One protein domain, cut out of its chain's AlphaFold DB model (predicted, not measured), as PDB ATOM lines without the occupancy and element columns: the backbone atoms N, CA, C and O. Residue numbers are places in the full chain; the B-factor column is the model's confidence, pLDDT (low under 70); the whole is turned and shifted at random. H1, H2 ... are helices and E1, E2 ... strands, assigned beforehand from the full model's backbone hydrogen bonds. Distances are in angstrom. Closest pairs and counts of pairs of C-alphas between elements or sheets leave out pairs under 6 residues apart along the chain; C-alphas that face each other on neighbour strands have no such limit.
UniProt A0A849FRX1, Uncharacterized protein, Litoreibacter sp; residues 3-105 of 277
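What this domain is: This is residues 3 to 105 of the 277 residues of an uncharacterized protein of Litoreibacter sp (UniProt A0A849FRX1). A small sheet of three antiparallel strands, E1, E2 and E3, has helix H1 laid over one face and running along its strands; the sheet's other face has no named helix. A second, longer helix, H2, packs with its first residues on H1 and then runs away from it to the last printed residue, while a small hairpin, E4 and E5, is near E3, and a long loop, residues 20 to 37, swings out from the sheet between E2 and E3. The printed part has 103 residues with two named helices and five named strands, in the order E1, E2, E3, H1, E4, E5, H2, and its class is mixed, helices and strands. The larger sheet has the order E1, E2, E3, and the second is the antiparallel pair E4 and E5. The whole is compact, with a radius of gyration of the C-alphas of 14.1 A and spans of 38 by 33 by 25 A.

How they stand to each other: E1, residues 3 to 8, and E2, residues 13 to 19, form an antiparallel hairpin at 164 degrees; N 4 and O 17 are 2.9 A apart, and N 15 and O 6 are 3.2 A apart, both within hydrogen-bond range. E3, residues 38 to 41, is the antiparallel neighbour of E2 at 152 degrees, with N 39 and O 18 at 2.8 A, and these two strands are also a hairpin. E1, E2 and E3 make a meander, each strand the antiparallel neighbour of the one before, with E1 and E3 as edge strands. H1, residues 49 to 65, is on this sheet at a height over the sheet of 9.6 A, and the two make two layers, a helix on one face of a sheet. H1 lies over E2 and runs along the strands, its line and that of E2 standing at 25 degrees on the local plane. The closest C-alphas of E2 and H1 are those of Val 13 and Phe 50, 5.6 A apart. E4, residues 69 to 71, and E5, residues 76 to 78, form a hairpin at 145 degrees, with N 78 and O 69 at 2.8 A. E3 and E4 are near each other, with 5 pairs of C-alphas within 10 A. H2, residues 84 to 105, touches H1 with residues 84 to 91 alone; the closest C-alphas are those of Ala 51 and Glu 88, 5.4 A apart. The two helices run opposite ways at a steep tilt of 40 degrees. H2 is not on the three-stranded sheet, and it is apart from E4. In the helix backbones, 11 of 13 O i to N i+4 pairs in H1 and 17 of 18 in H2 are within hydrogen-bond range.

Where its parts are: E1 begins at C-alpha 3, at (-26.169, -2.786, -0.116), and measures 16.6 A from first to last C-alpha. E2 is the longest strand, 20.0 A, and E3 has four residues over 10.1 A. H1 begins at C-alpha 49, at (-43.737, -3.046, -14.031), and measures 24.5 A. E4 and E5 have three residues each. H2, 32.3 A long, ends at C-alpha 105, at (-53.581, -21.546, 0.454).

The domain as a whole: The two C-alphas farthest apart are those of Ala 64 and Thr 105, 43.4 A. The printed part has no cut. The link from E2 to E3 is long, with 18 residues; the link from E3 to H1 is short, and the other four are tight. The mean pLDDT of the printed part is 84.5, and residues 21 to 35, within that long link, are under 70.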
ATOM      1  N   HIS A   3     -24.879  -2.741   0.566       90.69
ATOM      2  CA  HIS A   3     -26.169  -2.786  -0.116       90.69
ATOM      3  C   HIS A   3     -26.696  -1.373  -0.352       90.69
ATOM      4  O   HIS A   3     -26.354  -0.448   0.388       90.69
ATOM      5  N   THR A   4     -27.525  -1.219  -1.376       93.75
ATOM      6  CA  THR A   4     -28.309  -0.011  -1.630       93.75
ATOM      7  C   THR A   4     -29.732  -0.408  -1.991       93.75
ATOM      8  O   THR A   4     -29.962  -1.467  -2.575       93.75
ATOM      9  N   VAL A   5     -30.683   0.438  -1.617       95.75
ATOM     10  CA  VAL A   5     -32.104   0.238  -1.898       95.75
ATOM     11  C   VAL A   5     -32.510   1.254  -2.951       95.75
ATOM     12  O   VAL A   5     -32.260   2.447  -2.779       95.75
ATOM     13  N   TYR A   6     -33.114   0.772  -4.029       96.69
ATOM     14  CA  TYR A   6     -33.887   1.600  -4.939       96.69
ATOM     15  C   TYR A   6     -35.298   1.754  -4.368       96.69
ATOM     16  O   TYR A   6     -35.900   0.759  -3.958       96.69
ATOM     17  N   ASP A   7     -35.803   2.982  -4.313       95.88
ATOM     18  CA  ASP A   7     -37.154   3.295  -3.841       95.88
ATOM     19  C   ASP A   7     -37.705   4.466  -4.656       95.88
ATOM     20  O   ASP A   7     -37.246   5.603  -4.501       95.88
ATOM     21  N   ASN A   8     -38.668   4.183  -5.534       95.56
ATOM     22  CA  ASN A   8     -39.372   5.198  -6.299       95.56
ATOM     23  C   ASN A   8     -40.758   5.445  -5.683       95.56
ATOM     24  O   ASN A   8     -41.677   4.654  -5.886       95.56
ATOM     25  N   PRO A   9     -40.966   6.560  -4.961       92.12
ATOM     26  CA  PRO A   9     -42.244   6.832  -4.308       92.12
ATOM     27  C   PRO A   9     -43.387   7.145  -5.287       92.12
ATOM     28  O   PRO A   9     -44.545   7.140  -4.870       92.12
ATOM     29  N   SER A  10     -43.094   7.451  -6.557       91.50
ATOM     30  CA  SER A  10     -44.119   7.744  -7.567       91.50
ATOM     31  C   SER A  10     -44.751   6.470  -8.126       91.50
ATOM     32  O   SER A  10     -45.961   6.440  -8.346       91.50
ATOM     33  N   THR A  11     -43.952   5.422  -8.332       94.44
ATOM     34  CA  THR A  11     -44.394   4.120  -8.862       94.44
ATOM     35  C   THR A  11     -44.548   3.054  -7.774       94.44
ATOM     36  O   THR A  11     -45.183   2.030  -8.007       94.44
ATOM     37  N   ASP A  12     -44.026   3.318  -6.571       94.25
ATOM     38  CA  ASP A  12     -43.896   2.391  -5.438       94.25
ATOM     39  C   ASP A  12     -42.946   1.207  -5.710       94.25
ATOM     40  O   ASP A  12     -42.928   0.234  -4.954       94.25
ATOM     41  N   VAL A  13     -42.133   1.288  -6.773       96.19
ATOM     42  CA  VAL A  13     -41.143   0.258  -7.108       96.19
ATOM     43  C   VAL A  13     -39.979   0.300  -6.131       96.19
ATOM     44  O   VAL A  13     -39.381   1.350  -5.875       96.19
ATOM     45  N   LYS A  14     -39.627  -0.880  -5.610       95.44
ATOM     46  CA  LYS A  14     -38.497  -1.072  -4.698       95.44
ATOM     47  C   LYS A  14     -37.740  -2.345  -5.034       95.44
ATOM     48  O   LYS A  14     -38.340  -3.399  -5.233       95.44
ATOM     49  N   PHE A  15     -36.418  -2.259  -5.024       96.38
ATOM     50  CA  PHE A  15     -35.530  -3.415  -5.146       96.38
ATOM     51  C   PHE A  15     -34.192  -3.137  -4.466       96.38
ATOM     52  O   PHE A  15     -33.847  -1.995  -4.153       96.38
ATOM     53  N   VAL A  16     -33.439  -4.200  -4.194       95.75
ATOM     54  CA  VAL A  16     -32.181  -4.117  -3.445       95.75
ATOM     55  C   VAL A  16     -31.029  -4.573  -4.322       95.75
ATOM     56  O   VAL A  16     -31.097  -5.625  -4.952       95.75
ATOM     57  N   TRP A  17     -29.954  -3.793  -4.304       94.12
ATOM     58  CA  TRP A  17     -28.664  -4.180  -4.852       94.12
ATOM     59  C   TRP A  17     -27.696  -4.511  -3.726       94.12
ATOM     60  O   TRP A  17     -27.520  -3.723  -2.795       94.12
ATOM     61  N   GLU A  18     -27.011  -5.641  -3.846       92.19
ATOM     62  CA  GLU A  18     -25.915  -6.038  -2.969       92.19
ATOM     63  C   GLU A  18     -24.617  -6.134  -3.771       92.19
ATOM     64  O   GLU A  18     -24.571  -6.792  -4.804       92.19
ATOM     65  N   PHE A  19     -23.550  -5.498  -3.288       88.38
ATOM     66  CA  PHE A  19     -22.233  -5.471  -3.923       88.38
ATOM     67  C   PHE A  19     -21.179  -6.107  -3.014       88.38
ATOM     68  O   PHE A  19     -21.125  -5.841  -1.804       88.38
ATOM     69  N   GLY A  20     -20.290  -6.913  -3.588       80.25
ATOM     70  CA  GLY A  20     -19.224  -7.573  -2.839       80.25
ATOM     71  C   GLY A  20     -18.195  -8.265  -3.725       80.25
ATOM     72  O   GLY A  20     -18.432  -8.510  -4.903       80.25
ATOM     73  N   ASP A  21     -17.037  -8.573  -3.138       65.12
ATOM     74  CA  ASP A  21     -15.966  -9.307  -3.823       65.12
ATOM     75  C   ASP A  21     -16.269 -10.807  -3.960       65.12
ATOM     76  O   ASP A  21     -15.818 -11.430  -4.920       65.12
ATOM     77  N   GLU A  22     -17.090 -11.332  -3.046       59.22
ATOM     78  CA  GLU A  22     -17.751 -12.635  -3.085       59.22
ATOM     79  C   GLU A  22     -19.167 -12.445  -2.525       59.22
ATOM     80  O   GLU A  22     -19.344 -12.208  -1.325       59.22
ATOM     81  N   VAL A  23     -20.197 -12.510  -3.370       53.59
ATOM     82  CA  VAL A  23     -21.572 -12.642  -2.869       53.59
ATOM     83  C   VAL A  23     -21.763 -14.107  -2.475       53.59
ATOM     84  O   VAL A  23     -22.048 -14.965  -3.310       53.59
ATOM     85  N   ILE A  24     -21.505 -14.415  -1.201       46.16
ATOM     86  CA  ILE A  24     -21.606 -15.768  -0.642       46.16
ATOM     87  C   ILE A  24     -23.088 -16.121  -0.473       46.16
ATOM     88  O   ILE A  24     -23.702 -15.827   0.551       46.16
ATOM     89  N   GLY A  25     -23.657 -16.769  -1.484       48.25
ATOM     90  CA  GLY A  25     -24.911 -17.511  -1.387       48.25
ATOM     91  C   GLY A  25     -24.652 -19.001  -1.595       48.25
ATOM     92  O   GLY A  25     -23.743 -19.373  -2.335       48.25
ATOM     93  N   SER A  26     -25.445 -19.859  -0.948       44.50
ATOM     94  CA  SER A  26     -25.453 -21.319  -1.122       44.50
ATOM     95  C   SER A  26     -25.890 -21.697  -2.547       44.50
ATOM     96  O   SER A  26     -27.020 -22.121  -2.769       44.50
ATOM     97  N   GLN A  27     -25.033 -21.463  -3.534       51.09
ATOM     98  CA  GLN A  27     -25.307 -21.701  -4.946       51.09
ATOM     99  C   GLN A  27     -24.808 -23.100  -5.357       51.09
ATOM    100  O   GLN A  27     -23.807 -23.577  -4.815       51.09
ATOM    101  N   PRO A  28     -25.490 -23.784  -6.295       45.97
ATOM    102  CA  PRO A  28     -25.017 -25.051  -6.853       45.97
ATOM    103  C   PRO A  28     -23.642 -24.878  -7.521       45.97
ATOM    104  O   PRO A  28     -23.345 -23.810  -8.050       45.97
ATOM    105  N   GLU A  29     -22.815 -25.933  -7.542       48.72
ATOM    106  CA  GLU A  29     -21.435 -25.916  -8.084       48.72
ATOM    107  C   GLU A  29     -21.326 -25.464  -9.559       48.72
ATOM    108  O   GLU A  29     -20.234 -25.170 -10.037       48.72
ATOM    109  N   THR A  30     -22.447 -25.400 -10.283       48.16
ATOM    110  CA  THR A  30     -22.552 -24.931 -11.675       48.16
ATOM    111  C   THR A  30     -22.778 -23.426 -11.813       48.16
ATOM    112  O   THR A  30     -22.726 -22.905 -12.925       48.16
ATOM    113  N   SER A  31     -23.050 -22.726 -10.715       53.34
ATOM    114  CA  SER A  31     -23.183 -21.275 -10.709       53.34
ATOM    115  C   SER A  31     -21.799 -20.639 -10.870       53.34
ATOM    116  O   SER A  31     -20.832 -21.178 -10.320       53.34
ATOM    117  N   PRO A  32     -21.648 -19.510 -11.586       53.53
ATOM    118  CA  PRO A  32     -20.393 -18.767 -11.645       53.53
ATOM    119  C   PRO A  32     -20.101 -18.114 -10.281       53.53
ATOM    120  O   PRO A  32     -20.083 -16.899 -10.130       53.53
ATOM    121  N   ALA A  33     -19.850 -18.929  -9.253       50.84
ATOM    122  CA  ALA A  33     -19.551 -18.512  -7.887       50.84
ATOM    123  C   ALA A  33     -18.236 -17.717  -7.795       50.84
ATOM    124  O   ALA A  33     -17.919 -17.149  -6.756       50.84
ATOM    125  N   HIS A  34     -17.448 -17.683  -8.871       52.72
ATOM    126  CA  HIS A  34     -16.246 -16.871  -8.988       52.72
ATOM    127  C   HIS A  34     -16.546 -15.669  -9.886       52.72
ATOM    128  O   HIS A  34     -16.571 -15.793 -11.107       52.72
ATOM    129  N   GLY A  35     -16.744 -14.500  -9.273       64.62
ATOM    130  CA  GLY A  35     -16.804 -13.230  -9.998       64.62
ATOM    131  C   GLY A  35     -18.101 -12.432  -9.888       64.62
ATOM    132  O   GLY A  35     -18.133 -11.337 -10.442       64.62
ATOM    133  N   THR A  36     -19.130 -12.893  -9.165       74.50
ATOM    134  CA  THR A  36     -20.330 -12.077  -8.899       74.50
ATOM    135  C   THR A  36     -19.950 -10.800  -8.154       74.50
ATOM    136  O   THR A  36     -19.504 -10.854  -7.010       74.50
ATOM    137  N   LYS A  37     -20.117  -9.648  -8.816       83.56
ATOM    138  CA  LYS A  37     -19.827  -8.317  -8.253       83.56
ATOM    139  C   LYS A  37     -21.053  -7.617  -7.682       83.56
ATOM    140  O   LYS A  37     -20.904  -6.761  -6.810       83.56
ATOM    141  N   ALA A  38     -22.234  -7.987  -8.169       88.75
ATOM    142  CA  ALA A  38     -23.507  -7.408  -7.779       88.75
ATOM    143  C   ALA A  38     -24.619  -8.465  -7.803       88.75
ATOM    144  O   ALA A  38     -24.589  -9.390  -8.616       88.75
ATOM    145  N   THR A  39     -25.612  -8.309  -6.936       91.38
ATOM    146  CA  THR A  39     -26.854  -9.087  -6.931       91.38
ATOM    147  C   THR A  39     -28.032  -8.133  -6.840       91.38
ATOM    148  O   THR A  39     -28.047  -7.265  -5.971       91.38
ATOM    149  N   LEU A  40     -28.993  -8.306  -7.743       94.06
ATOM    150  CA  LEU A  40     -30.276  -7.617  -7.732       94.06
ATOM    151  C   LEU A  40     -31.328  -8.538  -7.116       94.06
ATOM    152  O   LEU A  40     -31.458  -9.690  -7.526       94.06
ATOM    153  N   SER A  41     -32.101  -8.003  -6.179       94.19
ATOM    154  CA  SER A  41     -33.250  -8.674  -5.578       94.19
ATOM    155  C   SER A  41     -34.515  -7.865  -5.852       94.19
ATOM    156  O   SER A  41     -34.662  -6.760  -5.324       94.19
ATOM    157  N   VAL A  42     -35.425  -8.435  -6.646       93.69
ATOM    158  CA  VAL A  42     -36.774  -7.909  -6.921       93.69
ATOM    159  C   VAL A  42     -37.794  -8.914  -6.382       93.69
ATOM    160  O   VAL A  42     -37.635 -10.117  -6.581       93.69
ATOM    161  N   ASP A  43     -38.813  -8.443  -5.665       90.25
ATOM    162  CA  ASP A  43     -39.845  -9.313  -5.092       90.25
ATOM    163  C   ASP A  43     -40.919  -9.641  -6.137       90.25
ATOM    164  O   ASP A  43     -41.601  -8.741  -6.617       90.25
ATOM    165  N   TYR A  44     -41.073 -10.934  -6.444       88.19
ATOM    166  CA  TYR A  44     -42.028 -11.482  -7.411       88.19
ATOM    167  C   TYR A  44     -43.504 -11.326  -7.014       88.19
ATOM    168  O   TYR A  44     -44.380 -11.539  -7.849       88.19
ATOM    169  N   MET A  45     -43.807 -10.960  -5.765       86.81
ATOM    170  CA  MET A  45     -45.164 -10.619  -5.320       86.81
ATOM    171  C   MET A  45     -45.508  -9.147  -5.585       86.81
ATOM    172  O   MET A  45     -46.215  -8.523  -4.796       86.81
ATOM    173  N   ASN A  46     -45.030  -8.610  -6.709       90.56
ATOM    174  CA  ASN A  46     -45.322  -7.264  -7.191       90.56
ATOM    175  C   ASN A  46     -45.654  -7.276  -8.695       90.56
ATOM    176  O   ASN A  46     -45.299  -8.234  -9.391       90.56
ATOM    177  N   PRO A  47     -46.304  -6.217  -9.209       91.75
ATOM    178  CA  PRO A  47     -46.660  -6.078 -10.628       91.75
ATOM    179  C   PRO A  47     -45.483  -6.234 -11.592       91.75
ATOM    180  O   PRO A  47     -44.344  -5.931 -11.231       91.75
ATOM    181  N   THR A  48     -45.740  -6.616 -12.850       92.12
ATOM    182  CA  THR A  48     -44.669  -6.765 -13.856       92.12
ATOM    183  C   THR A  48     -43.884  -5.486 -14.116       92.12
ATOM    184  O   THR A  48     -42.704  -5.569 -14.455       92.12
ATOM    185  N   PHE A  49     -44.468  -4.306 -13.880       95.31
ATOM    186  CA  PHE A  49     -43.737  -3.046 -14.031       95.31
ATOM    187  C   PHE A  49     -42.553  -2.896 -13.053       95.31
ATOM    188  O   PHE A  49     -41.660  -2.094 -13.313       95.31
ATOM    189  N   PHE A  50     -42.477  -3.686 -11.968       96.38
ATOM    190  CA  PHE A  50     -41.284  -3.724 -11.106       96.38
ATOM    191  C   PHE A  50     -40.059  -4.215 -11.875       96.38
ATOM    192  O   PHE A  50     -38.974  -3.655 -11.729       96.38
ATOM    193  N   ALA A  51     -40.230  -5.249 -12.703       95.75
ATOM    194  CA  ALA A  51     -39.162  -5.736 -13.563       95.75
ATOM    195  C   ALA A  51     -38.828  -4.721 -14.650       95.75
ATOM    196  O   ALA A  51     -37.651  -4.470 -14.881       95.75
ATOM    197  N   ARG A  52     -39.838  -4.085 -15.252       96.00
ATOM    198  CA  ARG A  52     -39.627  -3.040 -16.260       96.00
ATOM    199  C   ARG A  52     -38.794  -1.879 -15.721       96.00
ATOM    200  O   ARG A  52     -37.805  -1.483 -16.330       96.00
ATOM    201  N   GLU A  53     -39.140  -1.362 -14.548       97.44
ATOM    202  CA  GLU A  53     -38.390  -0.266 -13.933       97.44
ATOM    203  C   GLU A  53     -36.991  -0.712 -13.475       97.44
ATOM    204  O   GLU A  53     -36.012  -0.003 -13.704       97.44
ATOM    205  N   ALA A  54     -36.856  -1.920 -12.917       96.94
ATOM    206  CA  ALA A  54     -35.545  -2.481 -12.590       96.94
ATOM    207  C   ALA A  54     -34.666  -2.682 -13.838       96.94
ATOM    208  O   ALA A  54     -33.456  -2.464 -13.770       96.94
ATOM    209  N   ALA A  55     -35.256  -3.049 -14.980       95.81
ATOM    210  CA  ALA A  55     -34.557  -3.257 -16.245       95.81
ATOM    211  C   ALA A  55     -33.827  -1.988 -16.717       95.81
ATOM    212  O   ALA A  55     -32.738  -2.095 -17.277       95.81
ATOM    213  N   ILE A  56     -34.368  -0.796 -16.430       95.75
ATOM    214  CA  ILE A  56     -33.731   0.495 -16.743       95.75
ATOM    215  C   ILE A  56     -32.391   0.628 -16.004       95.75
ATOM    216  O   ILE A  56     -31.361   0.928 -16.614       95.75
ATOM    217  N   GLU A  57     -32.380   0.347 -14.699       95.25
ATOM    218  CA  GLU A  57     -31.164   0.413 -13.875       95.25
ATOM    219  C   GLU A  57     -30.172  -0.705 -14.224       95.25
ATOM    220  O   GLU A  57     -28.955  -0.500 -14.235       95.25
ATOM    221  N   VAL A  58     -30.687  -1.896 -14.541       93.69
ATOM    222  CA  VAL A  58     -29.883  -3.044 -14.969       93.69
ATOM    223  C   VAL A  58     -29.173  -2.757 -16.293       93.69
ATOM    224  O   VAL A  58     -27.962  -2.973 -16.383       93.69
ATOM    225  N   ASP A  59     -29.881  -2.230 -17.295       92.94
ATOM    226  CA  ASP A  59     -29.298  -1.852 -18.588       92.94
ATOM    227  C   ASP A  59     -28.213  -0.783 -18.404       92.94
ATOM    228  O   ASP A  59     -27.099  -0.916 -18.919       92.94
ATOM    229  N   ALA A  60     -28.494   0.248 -17.597       92.00
ATOM    230  CA  ALA A  60     -27.529   1.298 -17.286       92.00
ATOM    231  C   ALA A  60     -26.251   0.730 -16.643       92.00
ATOM    232  O   ALA A  60     -25.136   1.082 -17.050       92.00
ATOM    233  N   LEU A  61     -26.395  -0.193 -15.686       90.56
ATOM    234  CA  LEU A  61     -25.270  -0.851 -15.027       90.56
ATOM    235  C   LEU A  61     -24.472  -1.732 -16.001       90.56
ATOM    236  O   LEU A  61     -23.241  -1.662 -16.028       90.56
ATOM    237  N   MET A  62     -25.149  -2.537 -16.826       88.06
ATOM    238  CA  MET A  62     -24.492  -3.396 -17.814       88.06
ATOM    239  C   MET A  62     -23.692  -2.584 -18.831       88.06
ATOM    240  O   MET A  62     -22.539  -2.919 -19.104       88.06
ATOM    241  N   ARG A  63     -24.257  -1.485 -19.344       87.12
ATOM    242  CA  ARG A  63     -23.568  -0.599 -20.295       87.12
ATOM    243  C   ARG A  63     -22.370   0.113 -19.681       87.12
ATOM    244  O   ARG A  63     -21.381   0.337 -20.374       87.12
ATOM    245  N   ALA A  64     -22.445   0.474 -18.401       91.25
ATOM    246  CA  ALA A  64     -21.361   1.172 -17.717       91.25
ATOM    247  C   ALA A  64     -20.150   0.269 -17.421       91.25
ATOM    248  O   ALA A  64     -19.022   0.762 -17.387       91.25
ATOM    249  N   PHE A  65     -20.372  -1.032 -17.201       87.19
ATOM    250  CA  PHE A  65     -19.354  -1.933 -16.649       87.19
ATOM    251  C   PHE A  65     -19.083  -3.203 -17.472       87.19
ATOM    252  O   PHE A  65     -18.282  -4.022 -17.027       87.19
ATOM    253  N   ASP A  66     -19.703  -3.358 -18.649       83.94
ATOM    254  CA  ASP A  66     -19.550  -4.531 -19.533       83.94
ATOM    255  C   ASP A  66     -19.793  -5.857 -18.783       83.94
ATOM    256  O   ASP A  66     -18.982  -6.785 -18.779       83.94
ATOM    257  N   LEU A  67     -20.904  -5.899 -18.043       84.31
ATOM    258  CA  LEU A  67     -21.276  -7.028 -17.192       84.31
ATOM    259  C   LEU A  67     -22.132  -8.048 -17.945       84.31
ATOM    260  O   LEU A  67     -22.818  -7.726 -18.913       84.31
ATOM    261  N   LYS A  68     -22.151  -9.275 -17.418       84.75
ATOM    262  CA  LYS A  68     -23.129 -10.314 -17.760       84.75
ATOM    263  C   LYS A  68     -24.037 -10.574 -16.568       84.75
ATOM    264  O   LYS A  68     -23.579 -10.496 -15.426       84.75
ATOM    265  N   ILE A  69     -25.290 -10.933 -16.826       87.38
ATOM    266  CA  ILE A  69     -26.230 -11.312 -15.769       87.38
ATOM    267  C   ILE A  69     -26.376 -12.821 -15.768       87.38
ATOM    268  O   ILE A  69     -26.588 -13.427 -16.810       87.38
ATOM    269  N   TYR A  70     -26.292 -13.416 -14.589       87.81
ATOM    270  CA  TYR A  70     -26.710 -14.789 -14.369       87.81
ATOM    271  C   TYR A  70     -28.054 -14.773 -13.644       87.81
ATOM    272  O   TYR A  70     -28.149 -14.212 -12.552       87.81
ATOM    273  N   ASP A  71     -29.070 -15.368 -14.261       87.75
ATOM    274  CA  ASP A  71     -30.392 -15.576 -13.678       87.75
ATOM    275  C   ASP A  71     -30.399 -16.947 -12.975       87.75
ATOM    276  O   ASP A  71     -30.329 -17.986 -13.647       87.75
ATOM    277  N   PRO A  72     -30.425 -16.993 -11.630       85.81
ATOM    278  CA  PRO A  72     -30.373 -18.252 -10.904       85.81
ATOM    279  C   PRO A  72     -31.671 -19.066 -11.000       85.81
ATOM    280  O   PRO A  72     -31.616 -20.275 -10.764       85.81
ATOM    281  N   GLN A  73     -32.809 -18.449 -11.332       86.94
ATOM    282  CA  GLN A  73     -34.082 -19.144 -11.503       86.94
ATOM    283  C   GLN A  73     -34.137 -19.877 -12.848       86.94
ATOM    284  O   GLN A  73     -34.568 -21.028 -12.903       86.94
ATOM    285  N   GLU A  74     -33.617 -19.253 -13.904       86.56
ATOM    286  CA  GLU A  74     -33.528 -19.863 -15.237       86.56
ATOM    287  C   GLU A  74     -32.230 -20.665 -15.453       86.56
ATOM    288  O   GLU A  74     -32.080 -21.368 -16.451       86.56
ATOM    289  N   GLN A  75     -31.280 -20.579 -14.514       85.62
ATOM    290  CA  GLN A  75     -29.945 -21.189 -14.604       85.62
ATOM    291  C   GLN A  75     -29.198 -20.802 -15.890       85.62
ATOM    292  O   GLN A  75     -28.438 -21.596 -16.452       85.62
ATOM    293  N   GLN A  76     -29.406 -19.568 -16.353       82.94
ATOM    294  CA  GLN A  76     -28.871 -19.071 -17.616       82.94
ATOM    295  C   GLN A  76     -28.116 -17.759 -17.435       82.94
ATOM    296  O   GLN A  76     -28.417 -16.950 -16.560       82.94
ATOM    297  N   VAL A  77     -27.121 -17.543 -18.294       83.62
ATOM    298  CA  VAL A  77     -26.454 -16.248 -18.423       83.62
ATOM    299  C   VAL A  77     -27.161 -15.476 -19.529       83.62
ATOM    300  O   VAL A  77     -27.227 -15.951 -20.660       83.62
ATOM    301  N   MET A  78     -27.684 -14.296 -19.209       81.31
ATOM    302  CA  MET A  78     -28.176 -13.359 -20.212       81.31
ATOM    303  C   MET A  78     -26.983 -12.720 -20.923       81.31
ATOM    304  O   MET A  78     -26.026 -12.261 -20.288       81.31
ATOM    305  N   GLU A  79     -27.027 -12.740 -22.252       75.75
ATOM    306  CA  GLU A  79     -25.972 -12.188 -23.099       75.75
ATOM    307  C   GLU A  79     -26.115 -10.667 -23.264       75.75
ATOM    308  O   GLU A  79     -27.120 -10.063 -22.896       75.75
ATOM    309  N   THR A  80     -25.077 -10.046 -23.822       73.44
ATOM    310  CA  THR A  80     -25.058  -8.626 -24.191       73.44
ATOM    311  C   THR A  80     -25.359  -8.490 -25.693       73.44
ATOM    312  O   THR A  80     -24.767  -9.234 -26.483       73.44
ATOM    313  N   PRO A  81     -26.207  -7.539 -26.139       83.00
ATOM    314  CA  PRO A  81     -26.883  -6.497 -25.357       83.00
ATOM    315  C   PRO A  81     -27.963  -7.051 -24.423       83.00
ATOM    316  O   PRO A  81     -28.570  -8.071 -24.729       83.00
ATOM    317  N   PHE A  82     -28.177  -6.361 -23.299       89.44
ATOM    318  CA  PHE A  82     -29.251  -6.681 -22.362       89.44
ATOM    319  C   PHE A  82     -30.604  -6.636 -23.072       89.44
ATOM    320  O   PHE A  82     -30.906  -5.674 -23.780       89.44
ATOM    321  N   ASP A  83     -31.399  -7.681 -22.869       90.94
ATOM    322  CA  ASP A  83     -32.749  -7.795 -23.401       90.94
ATOM    323  C   ASP A  83     -33.758  -7.617 -22.261       90.94
ATOM    324  O   ASP A  83     -34.028  -8.547 -21.493       90.94
ATOM    325  N   ALA A  84     -34.277  -6.392 -22.142       92.44
ATOM    326  CA  ALA A  84     -35.265  -6.031 -21.134       92.44
ATOM    327  C   ALA A  84     -36.564  -6.839 -21.284       92.44
ATOM    328  O   ALA A  84     -37.115  -7.276 -20.276       92.44
ATOM    329  N   ASP A  85     -36.995  -7.131 -22.517       92.31
ATOM    330  CA  ASP A  85     -38.218  -7.898 -22.771       92.31
ATOM    331  C   ASP A  85     -38.072  -9.335 -22.249       92.31
ATOM    332  O   ASP A  85     -38.980  -9.875 -21.612       92.31
ATOM    333  N   THR A  86     -36.905  -9.954 -22.466       91.69
ATOM    334  CA  THR A  86     -36.602 -11.283 -21.908       91.69
ATOM    335  C   THR A  86     -36.539 -11.252 -20.378       91.69
ATOM    336  O   THR A  86     -37.073 -12.153 -19.728       91.69
ATOM    337  N   PHE A  87     -35.935 -10.219 -19.779       92.56
ATOM    338  CA  PHE A  87     -35.898 -10.057 -18.321       92.56
ATOM    339  C   PHE A  87     -37.305  -9.919 -17.718       92.56
ATOM    340  O   PHE A  87     -37.650 -10.635 -16.774       92.56
ATOM    341  N   GLU A  88     -38.140  -9.053 -18.296       93.19
ATOM    342  CA  GLU A  88     -39.536  -8.861 -17.893       93.19
ATOM    343  C   GLU A  88     -40.357 -10.147 -18.058       93.19
ATOM    344  O   GLU A  88     -41.132 -10.505 -17.168       93.19
ATOM    345  N   ALA A  89     -40.164 -10.887 -19.155       91.50
ATOM    346  CA  ALA A  89     -40.861 -12.148 -19.400       91.50
ATOM    347  C   ALA A  89     -40.498 -13.232 -18.371       91.50
ATOM    348  O   ALA A  89     -41.393 -13.911 -17.854       91.50
ATOM    349  N   ASN A  90     -39.210 -13.374 -18.034       92.12
ATOM    350  CA  ASN A  90     -38.756 -14.307 -16.997       92.12
ATOM    351  C   ASN A  90     -39.310 -13.911 -15.624       92.12
ATOM    352  O   ASN A  90     -39.809 -14.760 -14.883       92.12
ATOM    353  N   TYR A  91     -39.304 -12.613 -15.304       93.50
ATOM    354  CA  TYR A  91     -39.928 -12.125 -14.081       93.50
ATOM    355  C   TYR A  91     -41.420 -12.467 -14.033       93.50
ATOM    356  O   TYR A  91     -41.883 -13.047 -13.052       93.50
ATOM    357  N   ALA A  92     -42.169 -12.170 -15.098       91.94
ATOM    358  CA  ALA A  92     -43.604 -12.430 -15.171       91.94
ATOM    359  C   ALA A  92     -43.931 -13.922 -15.000       91.94
ATOM    360  O   ALA A  92     -44.904 -14.276 -14.327       91.94
ATOM    361  N   LYS A  93     -43.106 -14.808 -15.573       91.62
ATOM    362  CA  LYS A  93     -43.219 -16.261 -15.402       91.62
ATOM    363  C   LYS A  93     -43.109 -16.655 -13.925       91.62
ATOM    364  O   LYS A  93     -44.019 -17.298 -13.404       91.62
ATOM    365  N   HIS A  94     -42.057 -16.228 -13.228       91.25
ATOM    366  CA  HIS A  94     -41.858 -16.575 -11.816       91.25
ATOM    367  C   HIS A  94     -42.845 -15.884 -10.869       91.25
ATOM    368  O   HIS A  94     -43.288 -16.492  -9.893       91.25
ATOM    369  N   ALA A  95     -43.256 -14.655 -11.180       90.75
ATOM    370  CA  ALA A  95     -44.326 -13.965 -10.468       90.75
ATOM    371  C   ALA A  95     -45.657 -14.725 -10.578       90.75
ATOM    372  O   ALA A  95     -46.354 -14.892  -9.579       90.75
ATOM    373  N   THR A  96     -45.964 -15.289 -11.751       89.19
ATOM    374  CA  THR A  96     -47.148 -16.145 -11.952       89.19
ATOM    375  C   THR A  96     -47.062 -17.428 -11.121       89.19
ATOM    376  O   THR A  96     -48.025 -17.805 -10.454       89.19
ATOM    377  N   GLU A  97     -45.907 -18.102 -11.120       89.19
ATOM    378  CA  GLU A  97     -45.680 -19.322 -10.328       89.19
ATOM    379  C   GLU A  97     -45.837 -19.062  -8.819       89.19
ATOM    380  O   GLU A  97     -46.505 -19.825  -8.113       89.19
ATOM    381  N   MET A  98     -45.274 -17.954  -8.329       87.94
ATOM    382  CA  MET A  98     -45.386 -17.535  -6.932       87.94
ATOM    383  C   MET A  98     -46.831 -17.182  -6.561       87.94
ATOM    384  O   MET A  98     -47.352 -17.655  -5.546       87.94
ATOM    385  N   ALA A  99     -47.504 -16.397  -7.406       86.56
ATOM    386  CA  ALA A  99     -48.891 -16.006  -7.206       86.56
ATOM    387  C   ALA A  99     -49.826 -17.226  -7.161       86.56
ATOM    388  O   ALA A  99     -50.683 -17.314  -6.278       86.56
ATOM    389  N   ALA A 100     -49.625 -18.208  -8.047       84.94
ATOM    390  CA  ALA A 100     -50.378 -19.461  -8.039       84.94
ATOM    391  C   ALA A 100     -50.205 -20.226  -6.716       84.94
ATOM    392  O   ALA A 100     -51.198 -20.627  -6.108       84.94
ATOM    393  N   SER A 101     -48.967 -20.362  -6.226       85.44
ATOM    394  CA  SER A 101     -48.683 -21.032  -4.950       85.44
ATOM    395  C   SER A 101     -49.352 -20.335  -3.759       85.44
ATOM    396  O   SER A 101     -49.903 -20.992  -2.870       85.44
ATOM    397  N   LEU A 102     -49.372 -19.000  -3.752       83.94
ATOM    398  CA  LEU A 102     -50.044 -18.225  -2.711       83.94
ATOM    399  C   LEU A 102     -51.566 -18.439  -2.739       83.94
ATOM    400  O   LEU A 102     -52.181 -18.659  -1.690       83.94
ATOM    401  N   LEU A 103     -52.173 -18.439  -3.928       84.12
ATOM    402  CA  LEU A 103     -53.618 -18.617  -4.098       84.12
ATOM    403  C   LEU A 103     -54.124 -20.000  -3.662       84.12
ATOM    404  O   LEU A 103     -55.250 -20.091  -3.177       84.12
ATOM    405  N   GLU A 104     -53.315 -21.060  -3.764       84.81
ATOM    406  CA  GLU A 104     -53.697 -22.409  -3.303       84.81
ATOM    407  C   GLU A 104     -54.023 -22.467  -1.802       84.81
ATOM    408  O   GLU A 104     -54.810 -23.306  -1.358       84.81
ATOM    409  N   THR A 105     -53.432 -21.570  -1.010       84.00
ATOM    410  CA  THR A 105     -53.581 -21.546   0.454       84.00
ATOM    411  C   THR A 105     -54.343 -20.323   0.970       84.00
ATOM    412  O   THR A 105     -54.700 -20.268   2.153       84.00
TER     413      THR A 105